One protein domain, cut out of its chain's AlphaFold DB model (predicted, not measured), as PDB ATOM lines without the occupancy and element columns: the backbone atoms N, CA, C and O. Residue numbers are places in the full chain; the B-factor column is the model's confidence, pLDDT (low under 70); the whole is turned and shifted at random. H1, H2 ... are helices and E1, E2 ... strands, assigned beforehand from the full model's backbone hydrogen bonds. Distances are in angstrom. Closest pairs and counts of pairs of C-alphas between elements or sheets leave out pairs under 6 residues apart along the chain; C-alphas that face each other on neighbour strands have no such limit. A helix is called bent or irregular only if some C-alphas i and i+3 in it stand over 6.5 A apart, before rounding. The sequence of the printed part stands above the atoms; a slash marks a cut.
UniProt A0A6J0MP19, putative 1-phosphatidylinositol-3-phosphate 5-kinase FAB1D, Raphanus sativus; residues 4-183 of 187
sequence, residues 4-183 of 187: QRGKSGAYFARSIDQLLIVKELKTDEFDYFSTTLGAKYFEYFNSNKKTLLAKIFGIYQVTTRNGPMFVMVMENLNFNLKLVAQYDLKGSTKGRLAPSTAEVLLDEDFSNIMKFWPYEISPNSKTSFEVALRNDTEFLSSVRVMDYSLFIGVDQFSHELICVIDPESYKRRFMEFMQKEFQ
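AT A GLANCE: This is residues 4 to 183 of the 187 residues of the protein "putative 1-phosphatidylinositol-3-phosphate 5-kinase FAB1D" of Raphanus sativus (UniProt A0A6J0MP19). Two separate antiparallel sheets make the two halves of this domain: over one face of the four-stranded sheet slants the first arm of the bent helix H1, while over E5 of the three-stranded sheet H2 stands up, and the long H3 runs past the E7 edge of that sheet towards H1b. Residues 63 to 68, 112 to 117 and 176 to 183, the last mostly H4, stick out from the body. The printed part has 180 residues with four named helices and seven named strands, in the order E1 E2 H1 E3 E4 E5 H2 H3 E6 E7 H4; the sheets run E1 E2 E4 E3 and E5 E6 E7, and the class is mixed. The whole is compact and rounded, with a radius of gyration of the C-alphas of 17.3 A and spans of 49 by 46 by 37 A.

IN THESE COORDINATES: Find C-alpha 11 at (50.036, 9.778, -30.238), where E1, residues 11 to 14, begins. E2 is residues 20 to 25. H1, residues 27 to 47, was assigned as one helix by its hydrogen bonds but is bent: C-alphas 36 and 39 are 7.1 A apart, and its arms H1a, 27 to 36, and H1b, 39 to 47, stand at a steep tilt of 61 degrees. Next come E3, 56 to 64, 22.4 A long, E4, 67 to 75, 25.9 A, E5, 83 to 89, and H2, 107 to 116. H3, 123 to 143, runs 30.4 A from C-alpha 123 at (27.987, -17.436, -47.827). E6 is 148 to 155, 22.0 A, E7 161 to 167, 19.1 A, and H4 173 to 182, ending at (61.874, -20.810, -20.279).

HOW THE PARTS SIT: Look first at the strongly twisted sheet E1 E2 E4 E3: N 13 and O 22 are 2.9 A apart, N 23 and O 72 2.9 A, N 60 and O 71 2.8 A, within hydrogen-bond range. E2, H1, E3 form a split strand-helix-strand unit, two strands running the same way with E4 between them, its crossover right-handed. H1a makes two layers with this sheet, at a height of 9.7 A; the closest C-alphas to E4 are Phe 30 and Phe 70, 6.5 A. H1b and H3 are close but not clearly touching, Tyr 44 to Phe 139 at 7.8 A between C-alphas, a shallow tilt of 21 degrees, opposite ways. In the other sheet, N 87 and O 152 are 2.8 A apart, N 151 and O 164 2.7 A. H3 only grazes it. H2 is over E5, C-alphas of Leu 89 and Asp 107 closest at 5.1 A. In H1a, H1b, H2, H3 and H4 every O i to N i+4 pair is within hydrogen-bond range.

THE WHOLE: The C-alphas of Arg 65 and Pro 123 are the farthest apart, 53.6 A. The printed part has no cut, and the link from E5 to H2, 17 residues, is long. Look for pLDDT under 70 at residues 4 to 9, 93 and 167 to 183.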
ATOM      1  N   GLN A   4      44.407  12.416 -30.365       59.25
ATOM      2  CA  GLN A   4      43.886  11.561 -29.305       59.25
ATOM      3  C   GLN A   4      45.025  10.655 -28.845       59.25
ATOM      4  O   GLN A   4      45.819  10.180 -29.656       59.25
ATOM      5  N   ARG A   5      45.155  10.448 -27.534       52.12
ATOM      6  CA  ARG A   5      46.074   9.437 -27.004       52.12
ATOM      7  C   ARG A   5      45.335   8.107 -26.973       52.12
ATOM      8  O   ARG A   5      44.256   8.029 -26.391       52.12
ATOM      9  N   GLY A   6      45.905   7.079 -27.597       57.84
ATOM     10  CA  GLY A   6      45.361   5.723 -27.501       57.84
ATOM     11  C   GLY A   6      45.476   5.169 -26.074       57.84
ATOM     12  O   GLY A   6      46.190   5.730 -25.240       57.84
ATOM     13  N   LYS A   7      44.845   4.019 -25.800       55.72
ATOM     14  CA  LYS A   7      44.968   3.290 -24.513       55.72
ATOM     15  C   LYS A   7      46.430   3.037 -24.099       55.72
ATOM     16  O   LYS A   7      46.731   2.974 -22.913       55.72
ATOM     17  N   SER A   8      47.335   2.922 -25.073       55.53
ATOM     18  CA  SER A   8      48.781   2.732 -24.887       55.53
ATOM     19  C   SER A   8      49.568   4.025 -24.617       55.53
ATOM     20  O   SER A   8      50.783   3.968 -24.429       55.53
ATOM     21  N   GLY A   9      48.906   5.187 -24.629       62.38
ATOM     22  CA  GLY A   9      49.522   6.507 -24.497       62.38
ATOM     23  C   GLY A   9      50.165   7.050 -25.777       62.38
ATOM     24  O   GLY A   9      50.602   8.203 -25.759       62.38
ATOM     25  N   ALA A  10      50.195   6.261 -26.859       71.00
ATOM     26  CA  ALA A  10      50.749   6.651 -28.155       71.00
ATOM     27  C   ALA A  10      49.952   7.799 -28.789       71.00
ATOM     28  O   ALA A  10      48.723   7.864 -28.651       71.00
ATOM     29  N   TYR A  11      50.653   8.706 -29.471       79.94
ATOM     30  CA  TYR A  11      50.036   9.778 -30.238       79.94
ATOM     31  C   TYR A  11      49.318   9.233 -31.478       79.94
ATOM     32  O   TYR A  11      49.897   8.491 -32.272       79.94
ATOM     33  N   PHE A  12      48.065   9.656 -31.655       86.50
ATOM     34  CA  PHE A  12      47.304   9.467 -32.883       86.50
ATOM     35  C   PHE A  12      46.849  10.816 -33.427       86.50
ATOM     36  O   PHE A  12      46.337  11.665 -32.687       86.50
ATOM     37  N   ALA A  13      46.980  10.985 -34.737       90.19
ATOM     38  CA  ALA A  13      46.406  12.098 -35.473       90.19
ATOM     39  C   ALA A  13      45.709  11.620 -36.742       90.19
ATOM     40  O   ALA A  13      46.011  10.560 -37.283       90.19
ATOM     41  N   ARG A  14      44.780  12.445 -37.221       91.88
ATOM     42  CA  ARG A  14      44.100  12.268 -38.504       91.88
ATOM     43  C   ARG A  14      44.574  13.323 -39.492       91.88
ATOM     44  O   ARG A  14      44.806  14.475 -39.102       91.88
ATOM     45  N   SER A  15      44.684  12.942 -40.760       92.88
ATOM     46  CA  SER A  15      44.806  13.908 -41.853       92.88
ATOM     47  C   SER A  15      43.590  14.841 -41.888       92.88
ATOM     48  O   SER A  15      42.541  14.553 -41.310       92.88
ATOM     49  N   ILE A  16      43.731  15.998 -42.543       91.88
ATOM     50  CA  ILE A  16      42.659  17.007 -42.627       91.88
ATOM     51  C   ILE A  16      41.413  16.436 -43.313       91.88
ATOM     52  O   ILE A  16      40.297  16.669 -42.858       91.88
ATOM     53  N   ASP A  17      41.619  15.655 -44.368       91.69
ATOM     54  CA  ASP A  17      40.576  14.932 -45.099       91.69
ATOM     55  C   ASP A  17      40.118  13.641 -44.401       91.69
ATOM     56  O   ASP A  17      39.219  12.972 -44.892       91.69
ATOM     57  N   GLN A  18      40.706  13.298 -43.250       90.31
ATOM     58  CA  GLN A  18      40.411  12.103 -42.460       90.31
ATOM     59  C   GLN A  18      40.656  10.770 -43.181       90.31
ATOM     60  O   GLN A  18      40.259   9.734 -42.653       90.31
ATOM     61  N   LEU A  19      41.323  10.761 -44.335       92.00
ATOM     62  CA  LEU A  19      41.656   9.534 -45.065       92.00
ATOM     63  C   LEU A  19      42.739   8.708 -44.368       92.00
ATOM     64  O   LEU A  19      42.786   7.488 -44.516       92.00
ATOM     65  N   LEU A  20      43.624   9.374 -43.625       94.25
ATOM     66  CA  LEU A  20      44.826   8.777 -43.062       94.25
ATOM     67  C   LEU A  20      44.877   8.953 -41.548       94.25
ATOM     68  O   LEU A  20      44.493   9.989 -40.994       94.25
ATOM     69  N   ILE A  21      45.443   7.943 -40.900       92.94
ATOM     70  CA  ILE A  21      45.871   7.962 -39.510       92.94
ATOM     71  C   ILE A  21      47.393   8.057 -39.473       92.94
ATOM     72  O   ILE A  21      48.101   7.365 -40.203       92.94
ATOM     73  N   VAL A  22      47.889   8.913 -38.585       94.06
ATOM     74  CA  VAL A  22      49.290   8.964 -38.183       94.06
ATOM     75  C   VAL A  22      49.377   8.417 -36.766       94.06
ATOM     76  O   VAL A  22      48.814   9.011 -35.845       94.06
ATOM     77  N   LYS A  23      50.069   7.291 -36.604       91.81
ATOM     78  CA  LYS A  23      50.305   6.618 -35.322       91.81
ATOM     79  C   LYS A  23      51.773   6.768 -34.948       91.81
ATOM     80  O   LYS A  23      52.647   6.450 -35.747       91.81
ATOM     81  N   GLU A  24      52.050   7.249 -33.745       92.62
ATOM     82  CA  GLU A  24      53.407   7.235 -33.199       92.62
ATOM     83  C   GLU A  24      53.844   5.798 -32.906       92.62
ATOM     84  O   GLU A  24      53.108   5.020 -32.293       92.62
ATOM     85  N   LEU A  25      55.049   5.465 -33.358       91.56
ATOM     86  CA  LEU A  25      55.701   4.189 -33.122       91.56
ATOM     87  C   LEU A  25      56.739   4.331 -32.019       91.56
ATOM     88  O   LEU A  25      57.432   5.347 -31.906       91.56
ATOM     89  N   LYS A  26      56.909   3.264 -31.247       90.19
ATOM     90  CA  LYS A  26      58.090   3.119 -30.399       90.19
ATOM     91  C   LYS A  26      59.314   2.797 -31.255       90.19
ATOM     92  O   LYS A  26      59.187   2.288 -32.367       90.19
ATOM     93  N   THR A  27      60.503   3.068 -30.724       90.19
ATOM     94  CA  THR A  27      61.768   2.797 -31.424       90.19
ATOM     95  C   THR A  27      61.888   1.332 -31.849       90.19
ATOM     96  O   THR A  27      62.235   1.059 -32.990       90.19
ATOM     97  N   ASP A  28      61.513   0.389 -30.978       89.19
ATOM     98  CA  ASP A  28      61.527  -1.049 -31.276       89.19
ATOM     99  C   ASP A  28      60.552  -1.429 -32.404       89.19
ATOM    100  O   ASP A  28      60.883  -2.249 -33.258       89.19
ATOM    101  N   GLU A  29      59.371  -0.807 -32.447       90.75
ATOM    102  CA  GLU A  29      58.386  -1.006 -33.519       90.75
ATOM    103  C   GLU A  29      58.878  -0.438 -34.857       90.75
ATOM    104  O   GLU A  29      58.730  -1.089 -35.893       90.75
ATOM    105  N   PHE A  30      59.499   0.746 -34.839       93.06
ATOM    106  CA  PHE A  30      60.086   1.371 -36.026       93.06
ATOM    107  C   PHE A  30      61.253   0.553 -36.586       93.06
ATOM    108  O   PHE A  30      61.295   0.286 -37.790       93.06
ATOM    109  N   ASP A  31      62.174   0.116 -35.724       92.38
ATOM    110  CA  ASP A  31      63.343  -0.671 -36.118       92.38
ATOM    111  C   ASP A  31      62.923  -2.027 -36.682       92.38
ATOM    112  O   ASP A  31      63.398  -2.449 -37.740       92.38
ATOM    113  N   TYR A  32      61.986  -2.706 -36.021       91.38
ATOM    114  CA  TYR A  32      61.475  -3.987 -36.487       91.38
ATOM    115  C   TYR A  32      60.735  -3.857 -37.827       91.38
ATOM    116  O   TYR A  32      60.957  -4.667 -38.736       91.38
ATOM    117  N   PHE A  33      59.912  -2.816 -38.000       93.38
ATOM    118  CA  PHE A  33      59.261  -2.562 -39.284       93.38
ATOM    119  C   PHE A  33      60.285  -2.261 -40.382       93.38
ATOM    120  O   PHE A  33      60.222  -2.866 -41.450       93.38
ATOM    121  N   SER A  34      61.265  -1.400 -40.112       93.62
ATOM    122  CA  SER A  34      62.288  -1.001 -41.087       93.62
ATOM    123  C   SER A  34      63.181  -2.161 -41.529       93.62
ATOM    124  O   SER A  34      63.527  -2.263 -42.703       93.62
ATOM    125  N   THR A  35      63.569  -3.035 -40.600       91.00
ATOM    126  CA  THR A  35      64.598  -4.061 -40.848       91.00
ATOM    127  C   THR A  35      64.035  -5.430 -41.205       91.00
ATOM    128  O   THR A  35      64.704  -6.201 -41.888       91.00
ATOM    129  N   THR A  36      62.831  -5.766 -40.727       89.44
ATOM    130  CA  THR A  36      62.334  -7.151 -40.745       89.44
ATOM    131  C   THR A  36      60.963  -7.293 -41.400       89.44
ATOM    132  O   THR A  36      60.775  -8.193 -42.222       89.44
ATOM    133  N   LEU A  37      59.994  -6.447 -41.038       92.38
ATOM    134  CA  LEU A  37      58.600  -6.616 -41.463       92.38
ATOM    135  C   LEU A  37      58.273  -5.903 -42.779       92.38
ATOM    136  O   LEU A  37      57.569  -6.477 -43.603       92.38
ATOM    137  N   GLY A  38      58.773  -4.685 -43.002       94.31
ATOM    138  CA  GLY A  38      58.299  -3.795 -44.066       94.31
ATOM    139  C   GLY A  38      58.342  -4.422 -45.458       94.31
ATOM    140  O   GLY A  38      57.325  -4.455 -46.145       94.31
ATOM    141  N   ALA A  39      59.482  -4.998 -45.853       96.00
ATOM    142  CA  ALA A  39      59.620  -5.651 -47.158       96.00
ATOM    143  C   ALA A  39      58.606  -6.796 -47.348       96.00
ATOM    144  O   ALA A  39      57.911  -6.847 -48.361       96.00
ATOM    145  N   LYS A  40      58.460  -7.658 -46.334       96.06
ATOM    146  CA  LYS A  40      57.523  -8.790 -46.352       96.06
ATOM    147  C   LYS A  40      56.068  -8.329 -46.364       96.06
ATOM    148  O   LYS A  40      55.249  -8.919 -47.056       96.06
ATOM    149  N   TYR A  41      55.752  -7.270 -45.619       95.19
ATOM    150  CA  TYR A  41      54.425  -6.662 -45.593       95.19
ATOM    151  C   TYR A  41      54.030  -6.136 -46.973       95.19
ATOM    152  O   TYR A  41      52.967  -6.490 -47.477       95.19
ATOM    153  N   PHE A  42      54.888  -5.342 -47.620       95.19
ATOM    154  CA  PHE A  42      54.570  -4.785 -48.935       95.19
ATOM    155  C   PHE A  42      54.493  -5.862 -50.025       95.19
ATOM    156  O   PHE A  42      53.625  -5.786 -50.896       95.19
ATOM    157  N   GLU A  43      55.336  -6.895 -49.960       96.31
ATOM    158  CA  GLU A  43      55.248  -8.060 -50.849       96.31
ATOM    159  C   GLU A  43      53.932  -8.830 -50.657       96.31
ATOM    160  O   GLU A  43      53.233  -9.131 -51.633       96.31
ATOM    161  N   TYR A  44      53.558  -9.089 -49.401       95.69
ATOM    162  CA  TYR A  44      52.310  -9.755 -49.046       95.69
ATOM    163  C   TYR A  44      51.095  -8.964 -49.531       95.69
ATOM    164  O   TYR A  44      50.231  -9.524 -50.205       95.69
ATOM    165  N   PHE A  45      51.057  -7.658 -49.254       93.00
ATOM    166  CA  PHE A  45      49.962  -6.768 -49.644       93.00
ATOM    167  C   PHE A  45      49.846  -6.647 -51.171       93.00
ATOM    168  O   PHE A  45      48.750  -6.535 -51.726       93.00
ATOM    169  N   ASN A  46      50.971  -6.697 -51.893       92.38
ATOM    170  CA  ASN A  46      50.935  -6.684 -53.349       92.38
ATOM    171  C   ASN A  46      50.379  -7.998 -53.921       92.38
ATOM    172  O   ASN A  46      49.614  -7.957 -54.888       92.38
ATOM    173  N   SER A  47      50.720  -9.133 -53.311       92.88
ATOM    174  CA  SER A  47      50.332 -10.471 -53.777       92.88
ATOM    175  C   SER A  47      48.914 -10.877 -53.356       92.88
ATOM    176  O   SER A  47      48.235 -11.591 -54.092       92.88
ATOM    177  N   ASN A  48      48.424 -10.382 -52.216       89.94
ATOM    178  CA  ASN A  48      47.124 -10.737 -51.645       89.94
ATOM    179  C   ASN A  48      46.149  -9.558 -51.708       89.94
ATOM    180  O   ASN A  48      46.051  -8.750 -50.793       89.94
ATOM    181  N   LYS A  49      45.366  -9.483 -52.792       85.19
ATOM    182  CA  LYS A  49      44.381  -8.400 -53.000       85.19
ATOM    183  C   LYS A  49      43.149  -8.475 -52.085       85.19
ATOM    184  O   LYS A  49      42.362  -7.538 -52.068       85.19
ATOM    185  N   LYS A  50      42.966  -9.583 -51.361       88.12
ATOM    186  CA  LYS A  50      41.875  -9.806 -50.400       88.12
ATOM    187  C   LYS A  50      42.462 -10.021 -49.003       88.12
ATOM    188  O   LYS A  50      42.424 -11.134 -48.492       88.12
ATOM    189  N   THR A  51      43.061  -8.973 -48.450       92.31
ATOM    190  CA  THR A  51      43.615  -8.952 -47.090       92.31
ATOM    191  C   THR A  51      42.721  -8.111 -46.181       92.31
ATOM    192  O   THR A  51      42.105  -7.147 -46.637       92.31
ATOM    193  N   LEU A  52      42.644  -8.491 -44.911       90.62
ATOM    194  CA  LEU A  52      42.059  -7.721 -43.822       90.62
ATOM    195  C   LEU A  52      43.119  -6.878 -43.101       90.62
ATOM    196  O   LEU A  52      42.760  -6.156 -42.184       90.62
ATOM    197  N   LEU A  53      44.410  -6.968 -43.439       91.88
ATOM    198  CA  LEU A  53      45.439  -6.156 -42.788       91.88
ATOM    199  C   LEU A  53      45.208  -4.672 -43.067       91.88
ATOM    200  O   LEU A  53      45.069  -4.274 -44.225       91.88
ATOM    201  N   ALA A  54      45.272  -3.852 -42.016       90.00
ATOM    202  CA  ALA A  54      45.245  -2.406 -42.170       90.00
ATOM    203  C   ALA A  54      46.346  -1.946 -43.138       90.00
ATOM    204  O   ALA A  54      47.513  -2.356 -43.044       90.00
ATOM    205  N   LYS A  55      45.974  -1.091 -44.090       92.81
ATOM    206  CA  LYS A  55      46.873  -0.586 -45.122       92.81
ATOM    207  C   LYS A  55      47.837   0.451 -44.560       92.81
ATOM    208  O   LYS A  55      47.446   1.546 -44.161       92.81
ATOM    209  N   ILE A  56      49.120   0.126 -44.615       94.75
ATOM    210  CA  ILE A  56      50.227   0.982 -44.204       94.75
ATOM    211  C   ILE A  56      50.820   1.605 -45.460       94.75
ATOM    212  O   ILE A  56      51.190   0.908 -46.404       94.75
ATOM    213  N   PHE A  57      50.925   2.928 -45.468       95.25
ATOM    214  CA  PHE A  57      51.534   3.680 -46.563       95.25
ATOM    215  C   PHE A  57      53.038   3.862 -46.364       95.25
ATOM    216  O   PHE A  57      53.781   3.961 -47.337       95.25
ATOM    217  N   GLY A  58      53.493   3.875 -45.111       95.31
ATOM    218  CA  GLY A  58      54.908   3.950 -44.782       95.31
ATOM    219  C   GLY A  58      55.157   4.281 -43.319       95.31
ATOM    220  O   GLY A  58      54.240   4.623 -42.568       95.31
ATOM    221  N   ILE A  59      56.428   4.200 -42.940       96.38
ATOM    222  CA  ILE A  59      56.938   4.674 -41.656       96.38
ATOM    223  C   ILE A  59      57.992   5.753 -41.896       96.38
ATOM    224  O   ILE A  59      58.712   5.721 -42.893       96.38
ATOM    225  N   TYR A  60      58.072   6.717 -40.986       96.38
ATOM    226  CA  TYR A  60      58.907   7.902 -41.137       96.38
ATOM    227  C   TYR A  60      59.522   8.294 -39.799       96.38
ATOM    228  O   TYR A  60      58.870   8.215 -38.758       96.38
ATOM    229  N   GLN A  61      60.761   8.776 -39.839       96.06
ATOM    230  CA  GLN A  61      61.348   9.529 -38.739       96.06
ATOM    231  C   GLN A  61      61.143  11.022 -39.006       96.06
ATOM    232  O   GLN A  61      61.539  11.537 -40.052       96.06
ATOM    233  N   VAL A  62      60.551  11.724 -38.047       94.25
ATOM    234  CA  VAL A  62      60.316  13.168 -38.089       94.25
ATOM    235  C   VAL A  62      61.123  13.825 -36.979       94.25
ATOM    236  O   VAL A  62      60.978  13.482 -35.808       94.25
ATOM    237  N   THR A  63      61.966  14.792 -37.323       93.75
ATOM    238  CA  THR A  63      62.712  15.568 -36.323       93.75
ATOM    239  C   THR A  63      61.874  16.753 -35.863       93.75
ATOM    240  O   THR A  63      61.526  17.628 -36.654       93.75
ATOM    241  N   THR A  64      61.562  16.798 -34.570       88.38
ATOM    242  CA  THR A  64      60.823  17.897 -33.935       88.38
ATOM    243  C   THR A  64      61.747  18.728 -33.042       88.38
ATOM    244  O   THR A  64      62.897  18.360 -32.803       88.38
ATOM    245  N   ARG A  65      61.237  19.832 -32.474       91.56
ATOM    246  CA  ARG A  65      61.968  20.599 -31.444       91.56
ATOM    247  C   ARG A  65      62.317  19.763 -30.206       91.56
ATOM    248  O   ARG A  65      63.281  20.081 -29.526       91.56
ATOM    249  N   ASN A  66      61.551  18.705 -29.942       88.69
ATOM    250  CA  ASN A  66      61.733  17.816 -28.796       88.69
ATOM    251  C   ASN A  66      62.583  16.577 -29.135       88.69
ATOM    252  O   ASN A  66      62.700  15.681 -28.308       88.69
ATOM    253  N   GLY A  67      63.159  16.516 -30.341       91.56
ATOM    254  CA  GLY A  67      63.929  15.373 -30.826       91.56
ATOM    255  C   GLY A  67      63.197  14.543 -31.889       91.56
ATOM    256  O   GLY A  67      62.143  14.960 -32.391       91.56
ATOM    257  N   PRO A  68      63.785  13.402 -32.289       92.88
ATOM    258  CA  PRO A  68      63.209  12.516 -33.291       92.88
ATOM    259  C   PRO A  68      61.946  11.828 -32.763       92.88
ATOM    260  O   PRO A  68      61.876  11.416 -31.609       92.88
ATOM    261  N   MET A  69      60.964  11.685 -33.643       93.31
ATOM    262  CA  MET A  69      59.726  10.946 -33.437       93.31
ATOM    263  C   MET A  69      59.549   9.973 -34.599       93.31
ATOM    264  O   MET A  69      59.796  10.330 -35.750       93.31
ATOM    265  N   PHE A  70      59.103   8.756 -34.308       95.25
ATOM    266  CA  PHE A  70      58.821   7.744 -35.319       95.25
ATOM    267  C   PHE A  70      57.317   7.640 -35.523       95.25
ATOM    268  O   PHE A  70      56.560   7.567 -34.557       95.25
ATOM    269  N   VAL A  71      56.872   7.652 -36.774       95.38
ATOM    270  CA  VAL A  71      55.446   7.613 -37.105       95.38
ATOM    271  C   VAL A  71      55.162   6.623 -38.220       95.38
ATOM    272  O   VAL A  71      55.952   6.465 -39.147       95.38
ATOM    273  N   MET A  72      53.997   5.996 -38.143       95.38
ATOM    274  CA  MET A  72      53.384   5.202 -39.194       95.38
ATOM    275  C   MET A  72      52.220   5.977 -39.796       95.38
ATOM    276  O   MET A  72      51.396   6.526 -39.064       95.38
ATOM    277  N   VAL A  73      52.138   5.988 -41.123       96.00
ATOM    278  CA  VAL A  73      50.976   6.487 -41.859       96.00
ATOM    279  C   VAL A  73      50.193   5.288 -42.371       96.00
ATOM    280  O   VAL A  73      50.735   4.456 -43.103       96.00
ATOM    281  N   MET A  74      48.923   5.205 -41.997       94.44
ATOM    282  CA  MET A  74      48.023   4.109 -42.353       94.44
ATOM    283  C   MET A  74      46.642   4.638 -42.741       94.44
ATOM    284  O   MET A  74      46.323   5.803 -42.502       94.44
ATOM    285  N   GLU A  75      45.837   3.805 -43.386       92.31
ATOM    286  CA  GLU A  75      44.455   4.147 -43.722       92.31
ATOM    287  C   GLU A  75      43.606   4.384 -42.466       92.31
ATOM    288  O   GLU A  75      43.799   3.754 -41.423       92.31
ATOM    289  N   ASN A  76      42.657   5.314 -42.558       90.31
ATOM    290  CA  ASN A  76      41.636   5.478 -41.537       90.31
ATOM    291  C   ASN A  76      40.450   4.557 -41.830       90.31
ATOM    292  O   ASN A  76      39.637   4.846 -42.707       90.31
ATOM    293  N   LEU A  77      40.313   3.499 -41.037       84.19
ATOM    294  CA  LEU A  77      39.241   2.515 -41.188       84.19
ATOM    295  C   LEU A  77      37.851   3.098 -40.970       84.19
ATOM    296  O   LEU A  77      36.894   2.580 -41.519       84.19
ATOM    297  N   ASN A  78      37.747   4.198 -40.222       82.12
ATOM    298  CA  ASN A  78      36.476   4.851 -39.923       82.12
ATOM    299  C   ASN A  78      36.109   5.934 -40.951       82.12
ATOM    300  O   ASN A  78      35.147   6.677 -40.748       82.12
ATOM    301  N   PHE A  79      36.888   6.092 -42.026       84.25
ATOM    302  CA  PHE A  79      36.627   7.121 -43.026       84.25
ATOM    303  C   PHE A  79      35.281   6.889 -43.727       84.25
ATOM    304  O   PHE A  79      35.039   5.821 -44.278       84.25
ATOM    305  N   ASN A  80      34.420   7.915 -43.730       82.25
ATOM    306  CA  ASN A  80      33.056   7.878 -44.277       82.25
ATOM    307  C   ASN A  80      32.126   6.804 -43.685       82.25
ATOM    308  O   ASN A  80      31.053   6.570 -44.235       82.25
ATOM    309  N   LEU A  81      32.491   6.203 -42.554       83.69
ATOM    310  CA  LEU A  81      31.641   5.246 -41.859       83.69
ATOM    311  C   LEU A  81      30.933   5.908 -40.690       83.69
ATOM    312  O   LEU A  81      31.512   6.725 -39.967       83.69
ATOM    313  N   LYS A  82      29.688   5.500 -40.457       86.50
ATOM    314  CA  LYS A  82      28.963   5.853 -39.243       86.50
ATOM    315  C   LYS A  82      28.675   4.581 -38.468       86.50
ATOM    316  O   LYS A  82      27.654   3.931 -38.660       86.50
ATOM    317  N   LEU A  83      29.601   4.242 -37.581       87.12
ATOM    318  CA  LEU A  83      29.564   2.976 -36.866       87.12
ATOM    319  C   LEU A  83      28.577   3.037 -35.696       87.12
ATOM    320  O   LEU A  83      28.712   3.879 -34.808       87.12
ATOM    321  N   VAL A  84      27.590   2.140 -35.698       88.88
ATOM    322  CA  VAL A  84      26.635   1.970 -34.583       88.88
ATOM    323  C   VAL A  84      27.174   1.040 -33.503       88.88
ATOM    324  O   VAL A  84      26.745   1.116 -32.355       88.88
ATOM    325  N   ALA A  85      28.126   0.184 -33.866       87.31
ATOM    326  CA  ALA A  85      28.872  -0.657 -32.950       87.31
ATOM    327  C   ALA A  85      30.300  -0.846 -33.470       87.31
ATOM    328  O   ALA A  85      30.533  -0.910 -34.680       87.31
ATOM    329  N   GLN A  86      31.243  -0.924 -32.538       91.25
ATOM    330  CA  GLN A  86      32.657  -1.163 -32.798       91.25
ATOM    331  C   GLN A  86      33.158  -2.211 -31.817       91.25
ATOM    332  O   GLN A  86      32.895  -2.099 -30.617       91.25
ATOM    333  N   TYR A  87      33.899  -3.190 -32.320       86.31
ATOM    334  CA  TYR A  87      34.485  -4.255 -31.523       86.31
ATOM    335  C   TYR A  87      35.980  -4.356 -31.794       86.31
ATOM    336  O   TYR A  87      36.411  -4.338 -32.943       86.31
ATOM    337  N   ASP A  88      36.752  -4.508 -30.732       86.56
ATOM    338  CA  ASP A  88      38.148  -4.931 -30.757       86.56
ATOM    339  C   ASP A  88      38.157  -6.369 -30.241       86.56
ATOM    340  O   ASP A  88      37.807  -6.616 -29.085       86.56
ATOM    341  N   LEU A  89      38.491  -7.328 -31.108       85.12
ATOM    342  CA  LEU A  89      38.478  -8.756 -30.794       85.12
ATOM    343  C   LEU A  89      39.895  -9.323 -30.811       85.12
ATOM    344  O   LEU A  89      40.634  -9.137 -31.776       85.12
ATOM    345  N   LYS A  90      40.258 -10.076 -29.771       83.88
ATOM    346  CA  LYS A  90      41.568 -10.745 -29.657       83.88
ATOM    347  C   LYS A  90      41.470 -12.267 -29.596       83.88
ATOM    348  O   LYS A  90      42.487 -12.944 -29.492       83.88
ATOM    349  N   GLY A  91      40.258 -12.815 -29.645       77.56
ATOM    350  CA  GLY A  91      39.999 -14.250 -29.560       77.56
ATOM    351  C   GLY A  91      40.053 -14.801 -28.134       77.56
ATOM    352  O   GLY A  91      40.180 -16.010 -27.952       77.56
ATOM    353  N   SER A  92      39.959 -13.943 -27.112       75.38
ATOM    354  CA  SER A  92      39.937 -14.360 -25.704       75.38
ATOM    355  C   SER A  92      38.849 -13.607 -24.948       75.38
ATOM    356  O   SER A  92      38.729 -12.400 -25.086       75.38
ATOM    357  N   THR A  93      38.037 -14.307 -24.154       68.62
ATOM    358  CA  THR A  93      36.907 -13.692 -23.429       68.62
ATOM    359  C   THR A  93      37.251 -13.304 -21.992       68.62
ATOM    360  O   THR A  93      36.655 -12.390 -21.432       68.62
ATOM    361  N   LYS A  94      38.246 -13.948 -21.369       80.56
ATOM    362  CA  LYS A  94      38.604 -13.685 -19.968       80.56
ATOM    363  C   LYS A  94      39.154 -12.265 -19.796       80.56
ATOM    364  O   LYS A  94      40.243 -11.960 -20.273       80.56
ATOM    365  N   GLY A  95      38.428 -11.425 -19.057       82.81
ATOM    366  CA  GLY A  95      38.819 -10.031 -18.806       82.81
ATOM    367  C   GLY A  95      38.638  -9.114 -20.019       82.81
ATOM    368  O   GLY A  95      39.251  -8.050 -20.075       82.81
ATOM    369  N   ARG A  96      37.822  -9.528 -20.995       86.56
ATOM    370  CA  ARG A  96      37.561  -8.811 -22.250       86.56
ATOM    371  C   ARG A  96      36.087  -8.406 -22.336       86.56
ATOM    372  O   ARG A  96      35.446  -8.603 -23.361       86.56
ATOM    373  N   LEU A  97      35.587  -7.825 -21.246       91.44
ATOM    374  CA  LEU A  97      34.306  -7.127 -21.170       91.44
ATOM    375  C   LEU A  97      34.581  -5.625 -21.098       91.44
ATOM    376  O   LEU A  97      35.368  -5.175 -20.255       91.44
ATOM    377  N   ALA A  98      33.981  -4.849 -21.992       90.69
ATOM    378  CA  ALA A  98      34.142  -3.408 -21.986       90.69
ATOM    379  C   ALA A  98      33.382  -2.772 -20.802       90.69
ATOM    380  O   ALA A  98      32.304  -3.236 -20.424       90.69
ATOM    381  N   PRO A  99      33.903  -1.689 -20.194       91.25
ATOM    382  CA  PRO A  99      33.103  -0.898 -19.269       91.25
ATOM    383  C   PRO A  99      31.929  -0.263 -20.023       91.25
ATOM    384  O   PRO A  99      32.053   0.076 -21.196       91.25
ATOM    385  N   SER A 100      30.810  -0.031 -19.339       87.12
ATOM    386  CA  SER A 100      29.574   0.481 -19.957       87.12
ATOM    387  C   SER A 100      29.714   1.839 -20.658       87.12
ATOM    388  O   SER A 100      28.879   2.193 -21.483       87.12
ATOM    389  N   THR A 101      30.756   2.607 -20.338       88.31
ATOM    390  CA  THR A 101      31.068   3.903 -20.957       88.31
ATOM    391  C   THR A 101      32.009   3.790 -22.160       88.31
ATOM    392  O   THR A 101      32.448   4.815 -22.679       88.31
ATOM    393  N   ALA A 102      32.416   2.582 -22.554       87.94
ATOM    394  CA  ALA A 102      33.328   2.385 -23.670       87.94
ATOM    395  C   ALA A 102      32.616   2.567 -25.013       87.94
ATOM    396  O   ALA A 102      31.563   1.989 -25.257       87.94
ATOM    397  N   GLU A 103      33.252   3.316 -25.912       87.19
ATOM    398  CA  GLU A 103      32.815   3.440 -27.309       87.19
ATOM    399  C   GLU A 103      33.183   2.208 -28.155       87.19
ATOM    400  O   GLU A 103      32.582   1.971 -29.200       87.19
ATOM    401  N   VAL A 104      34.179   1.434 -27.706       89.06
ATOM    402  CA  VAL A 104      34.653   0.205 -28.357       89.06
ATOM    403  C   VAL A 104      34.435  -0.970 -27.409       89.06
ATOM    404  O   VAL A 104      34.957  -0.982 -26.290       89.06
ATOM    405  N   LEU A 105      33.660  -1.942 -27.878       91.56
ATOM    406  CA  LEU A 105      33.299  -3.169 -27.177       91.56
ATOM    407  C   LEU A 105      34.359  -4.258 -27.391       91.56
ATOM    408  O   LEU A 105      35.177  -4.166 -28.307       91.56
ATOM    409  N   LEU A 106      34.370  -5.284 -26.539       89.31
ATOM    410  CA  LEU A 106      35.398  -6.331 -26.545       89.31
ATOM    411  C   LEU A 106      34.802  -7.727 -26.833       89.31
ATOM    412  O   LEU A 106      33.625  -7.867 -27.170       89.31
ATOM    413  N   ASP A 107      35.622  -8.777 -26.734       87.62
ATOM    414  CA  ASP A 107      35.257 -10.158 -27.085       87.62
ATOM    415  C   ASP A 107      34.018 -10.691 -26.352       87.62
ATOM    416  O   ASP A 107      33.198 -11.388 -26.955       87.62
ATOM    417  N   GLU A 108      33.875 -10.395 -25.057       87.12
ATOM    418  CA  GLU A 108      32.738 -10.877 -24.269       87.12
ATOM    419  C   GLU A 108      31.436 -10.187 -24.693       87.12
ATOM    420  O   GLU A 108      30.416 -10.858 -24.875       87.12
ATOM    421  N   ASP A 109      31.485  -8.876 -24.946       90.44
ATOM    422  CA  ASP A 109      30.354  -8.100 -25.464       90.44
ATOM    423  C   ASP A 109      29.890  -8.644 -26.820       90.44
ATOM    424  O   ASP A 109      28.702  -8.908 -27.026       90.44
ATOM    425  N   PHE A 110      30.837  -8.876 -27.735       84.88
ATOM    426  CA  PHE A 110      30.552  -9.415 -29.062       84.88
ATOM    427  C   PHE A 110      29.954 -10.822 -28.990       84.88
ATOM    428  O   PHE A 110      28.951 -11.104 -29.646       84.88
ATOM    429  N   SER A 111      30.519 -11.703 -28.155       81.88
ATOM    430  CA  SER A 111      29.993 -13.059 -27.958       81.88
ATOM    431  C   SER A 111      28.558 -13.043 -27.436       81.88
ATOM    432  O   SER A 111      27.732 -13.837 -27.886       81.88
ATOM    433  N   ASN A 112      28.246 -12.137 -26.507       87.06
ATOM    434  CA  ASN A 112      26.898 -11.996 -25.976       87.06
ATOM    435  C   ASN A 112      25.929 -11.504 -27.052       87.06
ATOM    436  O   ASN A 112      24.887 -12.125 -27.243       87.06
ATOM    437  N   ILE A 113      26.293 -10.472 -27.817       84.75
ATOM    438  CA  ILE A 113      25.453  -9.967 -28.912       84.75
ATOM    439  C   ILE A 113      25.196 -11.060 -29.948       84.75
ATOM    440  O   ILE A 113      24.041 -11.322 -30.256       84.75
ATOM    441  N   MET A 114      26.220 -11.782 -30.404       77.75
ATOM    442  CA  MET A 114      26.064 -12.835 -31.418       77.75
ATOM    443  C   MET A 114      25.187 -14.014 -30.971       77.75
ATOM    444  O   MET A 114      24.619 -14.700 -31.819       77.75
ATOM    445  N   LYS A 115      25.055 -14.268 -29.660       80.56
ATOM    446  CA  LYS A 115      24.141 -15.296 -29.127       80.56
ATOM    447  C   LYS A 115      22.675 -14.880 -29.221       80.56
ATOM    448  O   LYS A 115      21.825 -15.741 -29.427       80.56
ATOM    449  N   PHE A 116      22.381 -13.595 -29.029       82.38
ATOM    450  CA  PHE A 116      21.009 -13.076 -29.014       82.38
ATOM    451  C   PHE A 116      20.574 -12.506 -30.369       82.38
ATOM    452  O   PHE A 116      19.402 -12.601 -30.723       82.38
ATOM    453  N   TRP A 117      21.510 -11.926 -31.116       78.31
ATOM    454  CA  TRP A 117      21.297 -11.256 -32.392       78.31
ATOM    455  C   TRP A 117      22.497 -11.490 -33.329       78.31
ATOM    456  O   TRP A 117      23.387 -10.642 -33.436       78.31
ATOM    457  N   PRO A 118      22.580 -12.664 -33.977       77.88
ATOM    458  CA  PRO A 118      23.672 -12.960 -34.891       77.88
ATOM    459  C   PRO A 118      23.596 -12.065 -36.132       77.88
ATOM    460  O   PRO A 118      22.548 -11.950 -36.765       77.88
ATOM    461  N   TYR A 119      24.725 -11.469 -36.514       75.50
ATOM    462  CA  TYR A 119      24.828 -10.783 -37.799       75.50
ATOM    463  C   TYR A 119      24.783 -11.803 -38.942       75.50
ATOM    464  O   TYR A 119      25.604 -12.725 -39.000       75.50
ATOM    465  N   GLU A 120      23.832 -11.640 -39.861       76.00
ATOM    466  CA  GLU A 120      23.752 -12.465 -41.061       76.00
ATOM    467  C   GLU A 120      24.808 -12.028 -42.080       76.00
ATOM    468  O   GLU A 120      24.923 -10.856 -42.432       76.00
ATOM    469  N   ILE A 121      25.591 -12.989 -42.567       77.31
ATOM    470  CA  ILE A 121      26.650 -12.760 -43.551       77.31
ATOM    471  C   ILE A 121      26.395 -13.701 -44.722       77.31
ATOM    472  O   ILE A 121      26.151 -14.894 -44.526       77.31
ATOM    473  N   SER A 122      26.475 -13.182 -45.950       84.19
ATOM    474  CA  SER A 122      26.303 -14.015 -47.143       84.19
ATOM    475  C   SER A 122      27.345 -15.149 -47.181       84.19
ATOM    476  O   SER A 122      28.489 -14.934 -46.762       84.19
ATOM    477  N   PRO A 123      27.024 -16.336 -47.729       84.56
ATOM    478  CA  PRO A 123      27.987 -17.436 -47.827       84.56
ATOM    479  C   PRO A 123      29.295 -17.031 -48.523       84.56
ATOM    480  O   PRO A 123      30.379 -17.356 -48.046       84.56
ATOM    481  N   ASN A 124      29.207 -16.240 -49.598       88.06
ATOM    482  CA  ASN A 124      30.375 -15.763 -50.343       88.06
ATOM    483  C   ASN A 124      31.244 -14.800 -49.520       88.06
ATOM    484  O   ASN A 124      32.475 -14.890 -49.564       88.06
ATOM    485  N   SER A 125      30.615 -13.890 -48.770       82.75
ATOM    486  CA  SER A 125      31.312 -12.959 -47.877       82.75
ATOM    487  C   SER A 125      31.980 -13.711 -46.730       82.75
ATOM    488  O   SER A 125      33.142 -13.452 -46.438       82.75
ATOM    489  N   LYS A 126      31.292 -14.702 -46.148       80.19
ATOM    490  CA  LYS A 126      31.832 -15.563 -45.092       80.19
ATOM    491  C   LYS A 126      33.058 -16.338 -45.572       80.19
ATOM    492  O   LYS A 126      34.105 -16.250 -44.944       80.19
ATOM    493  N   THR A 127      32.970 -17.026 -46.711       85.25
ATOM    494  CA  THR A 127      34.116 -17.754 -47.278       85.25
ATOM    495  C   THR A 127      35.274 -16.815 -47.618       85.25
ATOM    496  O   THR A 127      36.426 -17.135 -47.337       85.25
ATOM    497  N   SER A 128      34.991 -15.641 -48.191       87.06
ATOM    498  CA  SER A 128      36.036 -14.656 -48.506       87.06
ATOM    499  C   SER A 128      36.728 -14.137 -47.242       87.06
ATOM    500  O   SER A 128      37.953 -14.041 -47.224       87.06
ATOM    501  N   PHE A 129      35.959 -13.859 -46.188       82.38
ATOM    502  CA  PHE A 129      36.466 -13.447 -44.883       82.38
ATOM    503  C   PHE A 129      37.315 -14.541 -44.224       82.38
ATOM    504  O   PHE A 129      38.425 -14.259 -43.794       82.38
ATOM    505  N   GLU A 130      36.846 -15.792 -44.196       82.31
ATOM    506  CA  GLU A 130      37.582 -16.923 -43.611       82.31
ATOM    507  C   GLU A 130      38.923 -17.171 -44.317       82.31
ATOM    508  O   GLU A 130      39.935 -17.427 -43.663       82.31
ATOM    509  N   VAL A 131      38.950 -17.073 -45.652       87.75
ATOM    510  CA  VAL A 131      40.189 -17.206 -46.431       87.75
ATOM    511  C   VAL A 131      41.147 -16.053 -46.138       87.75
ATOM    512  O   VAL A 131      42.324 -16.311 -45.898       87.75
ATOM    513  N   ALA A 132      40.660 -14.809 -46.133       88.12
ATOM    514  CA  ALA A 132      41.487 -13.640 -45.838       88.12
ATOM    515  C   ALA A 132      42.060 -13.714 -44.415       88.12
ATOM    516  O   ALA A 132      43.273 -13.669 -44.241       88.12
ATOM    517  N   LEU A 133      41.208 -13.976 -43.418       85.31
ATOM    518  CA  LEU A 133      41.598 -14.118 -42.017       85.31
ATOM    519  C   LEU A 133      42.671 -15.197 -41.826       85.31
ATOM    520  O   LEU A 133      43.664 -14.958 -41.139       85.31
ATOM    521  N   ARG A 134      42.509 -16.375 -42.442       86.62
ATOM    522  CA  ARG A 134      43.519 -17.441 -42.371       86.62
ATOM    523  C   ARG A 134      44.842 -16.997 -42.994       86.62
ATOM    524  O   ARG A 134      45.879 -17.114 -42.354       86.62
ATOM    525  N   ASN A 135      44.807 -16.456 -44.208       90.75
ATOM    526  CA  ASN A 135      46.021 -16.045 -44.907       90.75
ATOM    527  C   ASN A 135      46.752 -14.911 -44.167       90.75
ATOM    528  O   ASN A 135      47.981 -14.889 -44.136       90.75
ATOM    529  N   ASP A 136      46.015 -13.955 -43.598       92.19
ATOM    530  CA  ASP A 136      46.588 -12.824 -42.865       92.19
ATOM    531  C   ASP A 136      47.203 -13.286 -41.542       92.19
ATOM    532  O   ASP A 136      48.312 -12.884 -41.196       92.19
ATOM    533  N   THR A 137      46.519 -14.167 -40.807       86.69
ATOM    534  CA  THR A 137      47.032 -14.709 -39.538       86.69
ATOM    535  C   THR A 137      48.246 -15.615 -39.746       86.69
ATOM    536  O   THR A 137      49.207 -15.528 -38.978       86.69
ATOM    537  N   GLU A 138      48.271 -16.418 -40.815       89.50
ATOM    538  CA  GLU A 138      49.455 -17.178 -41.238       89.50
ATOM    539  C   GLU A 138      50.628 -16.249 -41.575       89.50
ATOM    540  O   GLU A 138      51.750 -16.468 -41.107       89.50
ATOM    541  N   PHE A 139      50.376 -15.169 -42.323       92.31
ATOM    542  CA  PHE A 139      51.399 -14.172 -42.630       92.31
ATOM    543  C   PHE A 139      51.946 -13.513 -41.362       92.31
ATOM    544  O   PHE A 139      53.160 -13.543 -41.152       92.31
ATOM    545  N   LEU A 140      51.080 -12.979 -40.496       89.19
ATOM    546  CA  LEU A 140      51.467 -12.330 -39.237       89.19
ATOM    547  C   LEU A 140      52.279 -13.272 -38.336       89.19
ATOM    548  O   LEU A 140      53.305 -12.870 -37.780       89.19
ATOM    549  N   SER A 141      51.884 -14.544 -38.266       88.06
ATOM    550  CA  SER A 141      52.630 -15.589 -37.560       88.06
ATOM    551  C   SER A 141      54.028 -15.801 -38.156       88.06
ATOM    552  O   SER A 141      55.021 -15.805 -37.424       88.06
ATOM    553  N   SER A 142      54.145 -15.872 -39.488       90.44
ATOM    554  CA  SER A 142      55.427 -16.070 -40.190       90.44
ATOM    555  C   SER A 142      56.444 -14.951 -39.934       90.44
ATOM    556  O   SER A 142      57.658 -15.185 -39.931       90.44
ATOM    557  N   VAL A 143      55.960 -13.732 -39.684       89.00
ATOM    558  CA  VAL A 143      56.799 -12.576 -39.345       89.00
ATOM    559  C   VAL A 143      56.990 -12.409 -37.838       89.00
ATOM    560  O   VAL A 143      57.902 -11.692 -37.437       89.00
ATOM    561  N   ARG A 144      56.270 -13.163 -36.995       85.12
ATOM    562  CA  ARG A 144      56.271 -13.075 -35.519       85.12
ATOM    563  C   ARG A 144      55.623 -11.797 -34.974       85.12
ATOM    564  O   ARG A 144      56.025 -11.318 -33.914       85.12
ATOM    565  N   VAL A 145      54.633 -11.259 -35.686       84.19
ATOM    566  CA  VAL A 145      53.760 -10.195 -35.173       84.19
ATOM    567  C   VAL A 145      52.640 -10.841 -34.363       84.19
ATOM    568  O   VAL A 145      51.995 -11.783 -34.818       84.19
ATOM    569  N   MET A 146      52.434 -10.347 -33.147       76.06
ATOM    570  CA  MET A 146      51.432 -10.836 -32.197       76.06
ATOM    571  C   MET A 146      50.732  -9.644 -31.545       76.06
ATOM    572  O   MET A 146      51.094  -8.506 -31.817       76.06
ATOM    573  N   ASP A 147      49.725  -9.899 -30.710       78.00
ATOM    574  CA  ASP A 147      48.906  -8.854 -30.077       78.00
ATOM    575  C   ASP A 147      48.184  -7.937 -31.082       78.00
ATOM    576  O   ASP A 147      47.987  -6.751 -30.828       78.00
ATOM    577  N   TYR A 148      47.759  -8.485 -32.220       84.69
ATOM    578  CA  TYR A 148      46.833  -7.816 -33.129       84.69
ATOM    579  C   TYR A 148      45.382  -8.037 -32.689       84.69
ATOM    580  O   TYR A 148      45.048  -9.057 -32.081       84.69
ATOM    581  N   SER A 149      44.521  -7.079 -33.012       83.81
ATOM    582  CA  SER A 149      43.076  -7.177 -32.819       83.81
ATOM    583  C   SER A 149      42.377  -7.223 -34.171       83.81
ATOM    584  O   SER A 149      42.757  -6.501 -35.096       83.81
ATOM    585  N   LEU A 150      41.321  -8.023 -34.278       86.44
ATOM    586  CA  LEU A 150      40.343  -7.875 -35.343       86.44
ATOM    587  C   LEU A 150      39.359  -6.776 -34.930       86.44
ATOM    588  O   LEU A 150      38.546  -6.967 -34.025       86.44
ATOM    589  N   PHE A 151      39.444  -5.632 -35.596       89.00
ATOM    590  CA  PHE A 151      38.436  -4.589 -35.543       89.00
ATOM    591  C   PHE A 151      37.208  -5.019 -36.345       89.00
ATOM    592  O   PHE A 151      37.337  -5.432 -37.499       89.00
ATOM    593  N   ILE A 152      36.024  -4.892 -35.745       86.69
ATOM    594  CA  ILE A 152      34.739  -5.045 -36.431       86.69
ATOM    595  C   ILE A 152      33.920  -3.772 -36.233       86.69
ATOM    596  O   ILE A 152      33.554  -3.435 -35.109       86.69
ATOM    597  N   GLY A 153      33.597  -3.093 -37.329       88.94
ATOM    598  CA  GLY A 153      32.645  -1.988 -37.370       88.94
ATOM    599  C   GLY A 153      31.318  -2.426 -37.984       88.94
ATOM    600  O   GLY A 153      31.310  -3.126 -38.993       88.94
ATOM    601  N   VAL A 154      30.203  -1.998 -37.394       87.50
ATOM    602  CA  VAL A 154      28.857  -2.158 -37.969       87.50
ATOM    603  C   VAL A 154      28.406  -0.804 -38.497       87.50
ATOM    604  O   VAL A 154      28.177   0.110 -37.699       87.50
ATOM    605  N   ASP A 155      28.302  -0.648 -39.817       87.12
ATOM    606  CA  ASP A 155      27.889   0.628 -40.407       87.12
ATOM    607  C   ASP A 155      26.369   0.835 -40.322       87.12
ATOM    608  O   ASP A 155      25.579  -0.065 -40.618       87.12
ATOM    609  N   GLN A 156      25.952   2.044 -39.934       82.44
ATOM    610  CA  GLN A 156      24.544   2.404 -39.775       82.44
ATOM    611  C   GLN A 156      23.752   2.288 -41.081       82.44
ATOM    612  O   GLN A 156      22.557   1.994 -41.052       82.44
ATOM    613  N   PHE A 157      24.375   2.624 -42.209       80.50
ATOM    614  CA  PHE A 157      23.666   2.845 -43.461       80.50
ATOM    615  C   PHE A 157      23.688   1.598 -44.335       80.50
ATOM    616  O   PHE A 157      22.635   1.186 -44.825       80.50
ATOM    617  N   SER A 158      24.853   0.972 -44.500       77.50
ATOM    618  CA  SER A 158      24.973  -0.232 -45.324       77.50
ATOM    619  C   SER A 158      24.544  -1.505 -44.598       77.50
ATOM    620  O   SER A 158      24.236  -2.492 -45.260       77.50
ATOM    621  N   HIS A 159      24.470  -1.486 -43.258       71.88
ATOM    622  CA  HIS A 159      24.302  -2.687 -42.429       71.88
ATOM    623  C   HIS A 159      25.390  -3.745 -42.699       71.88
ATOM    624  O   HIS A 159      25.196  -4.932 -42.436       71.88
ATOM    625  N   GLU A 160      26.538  -3.326 -43.235       78.56
ATOM    626  CA  GLU A 160      27.671  -4.203 -43.503       78.56
ATOM    627  C   GLU A 160      28.598  -4.277 -42.289       78.56
ATOM    628  O   GLU A 160      28.749  -3.326 -41.514       78.56
ATOM    629  N   LEU A 161      29.252  -5.431 -42.159       78.31
ATOM    630  CA  LEU A 161      30.357  -5.626 -41.233       78.31
ATOM    631  C   LEU A 161      31.667  -5.272 -41.924       78.31
ATOM    632  O   LEU A 161      32.006  -5.831 -42.969       78.31
ATOM    633  N   ILE A 162      32.424  -4.382 -41.298       80.62
ATOM    634  CA  ILE A 162      33.742  -3.962 -41.755       80.62
ATOM    635  C   ILE A 162      34.759  -4.589 -40.820       80.62
ATOM    636  O   ILE A 162      34.791  -4.272 -39.636       80.62
ATOM    637  N   CYS A 163      35.561  -5.503 -41.360       80.69
ATOM    638  CA  CYS A 163      36.494  -6.313 -40.591       80.69
ATOM    639  C   CYS A 163      37.928  -6.009 -41.009       80.69
ATOM    640  O   CYS A 163      38.265  -6.153 -42.184       80.69
ATOM    641  N   VAL A 164      38.771  -5.627 -40.054       81.25
ATOM    642  CA  VAL A 164      40.163  -5.249 -40.318       81.25
ATOM    643  C   VAL A 164      41.051  -5.719 -39.181       81.25
ATOM    644  O   VAL A 164      40.720  -5.556 -38.014       81.25
ATOM    645  N   ILE A 165      42.195  -6.301 -39.507       80.25
ATOM    646  CA  ILE A 165      43.226  -6.655 -38.545       80.25
ATOM    647  C   ILE A 165      44.134  -5.438 -38.366       80.25
ATOM    648  O   ILE A 165      44.862  -5.054 -39.286       80.25
ATOM    649  N   ASP A 166      44.094  -4.857 -37.170       77.56
ATOM    650  CA  ASP A 166      45.016  -3.807 -36.742       77.56
ATOM    651  C   ASP A 166      46.094  -4.420 -35.833       77.56
ATOM    652  O   ASP A 166      45.789  -4.919 -34.739       77.56
ATOM    653  N   PRO A 167      47.368  -4.417 -36.257       64.12
ATOM    654  CA  PRO A 167      48.473  -4.723 -35.371       64.12
ATOM    655  C   PRO A 167      48.612  -3.607 -34.324       64.12
ATOM    656  O   PRO A 167      49.236  -2.564 -34.552       64.12
ATOM    657  N   GLU A 168      48.053  -3.830 -33.129       63.78
ATOM    658  CA  GLU A 168      48.179  -2.859 -32.037       63.78
ATOM    659  C   GLU A 168      49.649  -2.603 -31.700       63.78
ATOM    660  O   GLU A 168      50.035  -1.456 -31.445       63.78
ATOM    661  N   SER A 169      50.458  -3.665 -31.744       55.81
ATOM    662  CA  SER A 169      51.898  -3.621 -31.560       55.81
ATOM    663  C   SER A 169      52.592  -4.616 -32.484       55.81
ATOM    664  O   SER A 169      52.176  -5.761 -32.615       55.81
ATOM    665  N   TYR A 170      53.709  -4.207 -33.079       58.94
ATOM    666  CA  TYR A 170      54.577  -5.109 -33.850       58.94
ATOM    667  C   TYR A 170      55.586  -5.842 -32.961       58.94
ATOM    668  O   TYR A 170      56.611  -6.340 -33.428       58.94
ATOM    669  N   LYS A 171      55.318  -5.881 -31.654       52.84
ATOM    670  CA  LYS A 171      56.196  -6.501 -30.674       52.84
ATOM    671  C   LYS A 171      56.324  -8.000 -30.904       52.84
ATOM    672  O   LYS A 171      55.355  -8.734 -31.062       52.84
ATOM    673  N   ARG A 172      57.558  -8.466 -30.751       52.41
ATOM    674  CA  ARG A 172      57.997  -9.862 -30.877       52.41
ATOM    675  C   ARG A 172      57.646 -10.750 -29.667       52.41
ATOM    676  O   ARG A 172      58.258 -11.800 -29.454       52.41
ATOM    677  N   ARG A 173      56.727 -10.319 -28.797       51.44
ATOM    678  CA  ARG A 173      56.876 -10.580 -27.353       51.44
ATOM    679  C   ARG A 173      56.401 -11.927 -26.812       51.44
ATOM    680  O   ARG A 173      56.632 -12.174 -25.639       51.44
ATOM    681  N   PHE A 174      55.834 -12.830 -27.603       44.44
ATOM    682  CA  PHE A 174      55.587 -14.198 -27.126       44.44
ATOM    683  C   PHE A 174      56.867 -15.036 -27.146       44.44
ATOM    684  O   PHE A 174      57.194 -15.672 -26.155       44.44
ATOM    685  N   MET A 175      57.651 -14.985 -28.229       42.19
ATOM    686  CA  MET A 175      58.874 -15.790 -28.333       42.19
ATOM    687  C   MET A 175      59.998 -15.244 -27.449       42.19
ATOM    688  O   MET A 175      60.724 -16.030 -26.859       42.19
ATOM    689  N   GLU A 176      60.102 -13.923 -27.278       46.47
ATOM    690  CA  GLU A 176      61.066 -13.323 -26.339       46.47
ATOM    691  C   GLU A 176      60.682 -13.567 -24.874       46.47
ATOM    692  O   GLU A 176      61.560 -13.781 -24.045       46.47
ATOM    693  N   PHE A 177      59.382 -13.586 -24.549       38.97
ATOM    694  CA  PHE A 177      58.898 -14.029 -23.238       38.97
ATOM    695  C   PHE A 177      59.207 -15.514 -23.019       38.97
ATOM    696  O   PHE A 177      59.755 -15.865 -21.984       38.97
ATOM    697  N   MET A 178      58.964 -16.375 -24.015       37.47
ATOM    698  CA  MET A 178      59.296 -17.801 -23.932       37.47
ATOM    699  C   MET A 178      60.809 -18.045 -23.810       37.47
ATOM    700  O   MET A 178      61.234 -18.868 -23.011       37.47
ATOM    701  N   GLN A 179      61.646 -17.309 -24.541       44.59
ATOM    702  CA  GLN A 179      63.105 -17.427 -24.455       44.59
ATOM    703  C   GLN A 179      63.648 -16.920 -23.114       44.59
ATOM    704  O   GLN A 179      64.556 -17.529 -22.553       44.59
ATOM    705  N   LYS A 180      63.065 -15.844 -22.573       38.09
ATOM    706  CA  LYS A 180      63.491 -15.236 -21.309       38.09
ATOM    707  C   LYS A 180      62.990 -15.990 -20.071       38.09
ATOM    708  O   LYS A 180      63.735 -16.089 -19.103       38.09
ATOM    709  N   GLU A 181      61.770 -16.523 -20.103       33.28
ATOM    710  CA  GLU A 181      61.149 -17.230 -18.970       33.28
ATOM    711  C   GLU A 181      61.392 -18.749 -18.993       33.28
ATOM    712  O   GLU A 181      61.392 -19.374 -17.936       33.28
ATOM    713  N   PHE A 182      61.655 -19.357 -20.159       37.78
ATOM    714  CA  PHE A 182      61.874 -20.810 -20.279       37.78
ATOM    715  C   PHE A 182      63.292 -21.217 -20.711       37.78
ATOM    716  O   PHE A 182      63.493 -22.390 -21.015       37.78
ATOM    717  N   GLN A 183      64.272 -20.298 -20.722       39.62
ATOM    718  CA  GLN A 183      65.686 -20.571 -21.063       39.62
ATOM    719  C   GLN A 183      65.849 -21.532 -22.251       39.62
ATOM    720  O   GLN A 183      66.577 -22.523 -22.187       39.62
TER     721      GLN A 183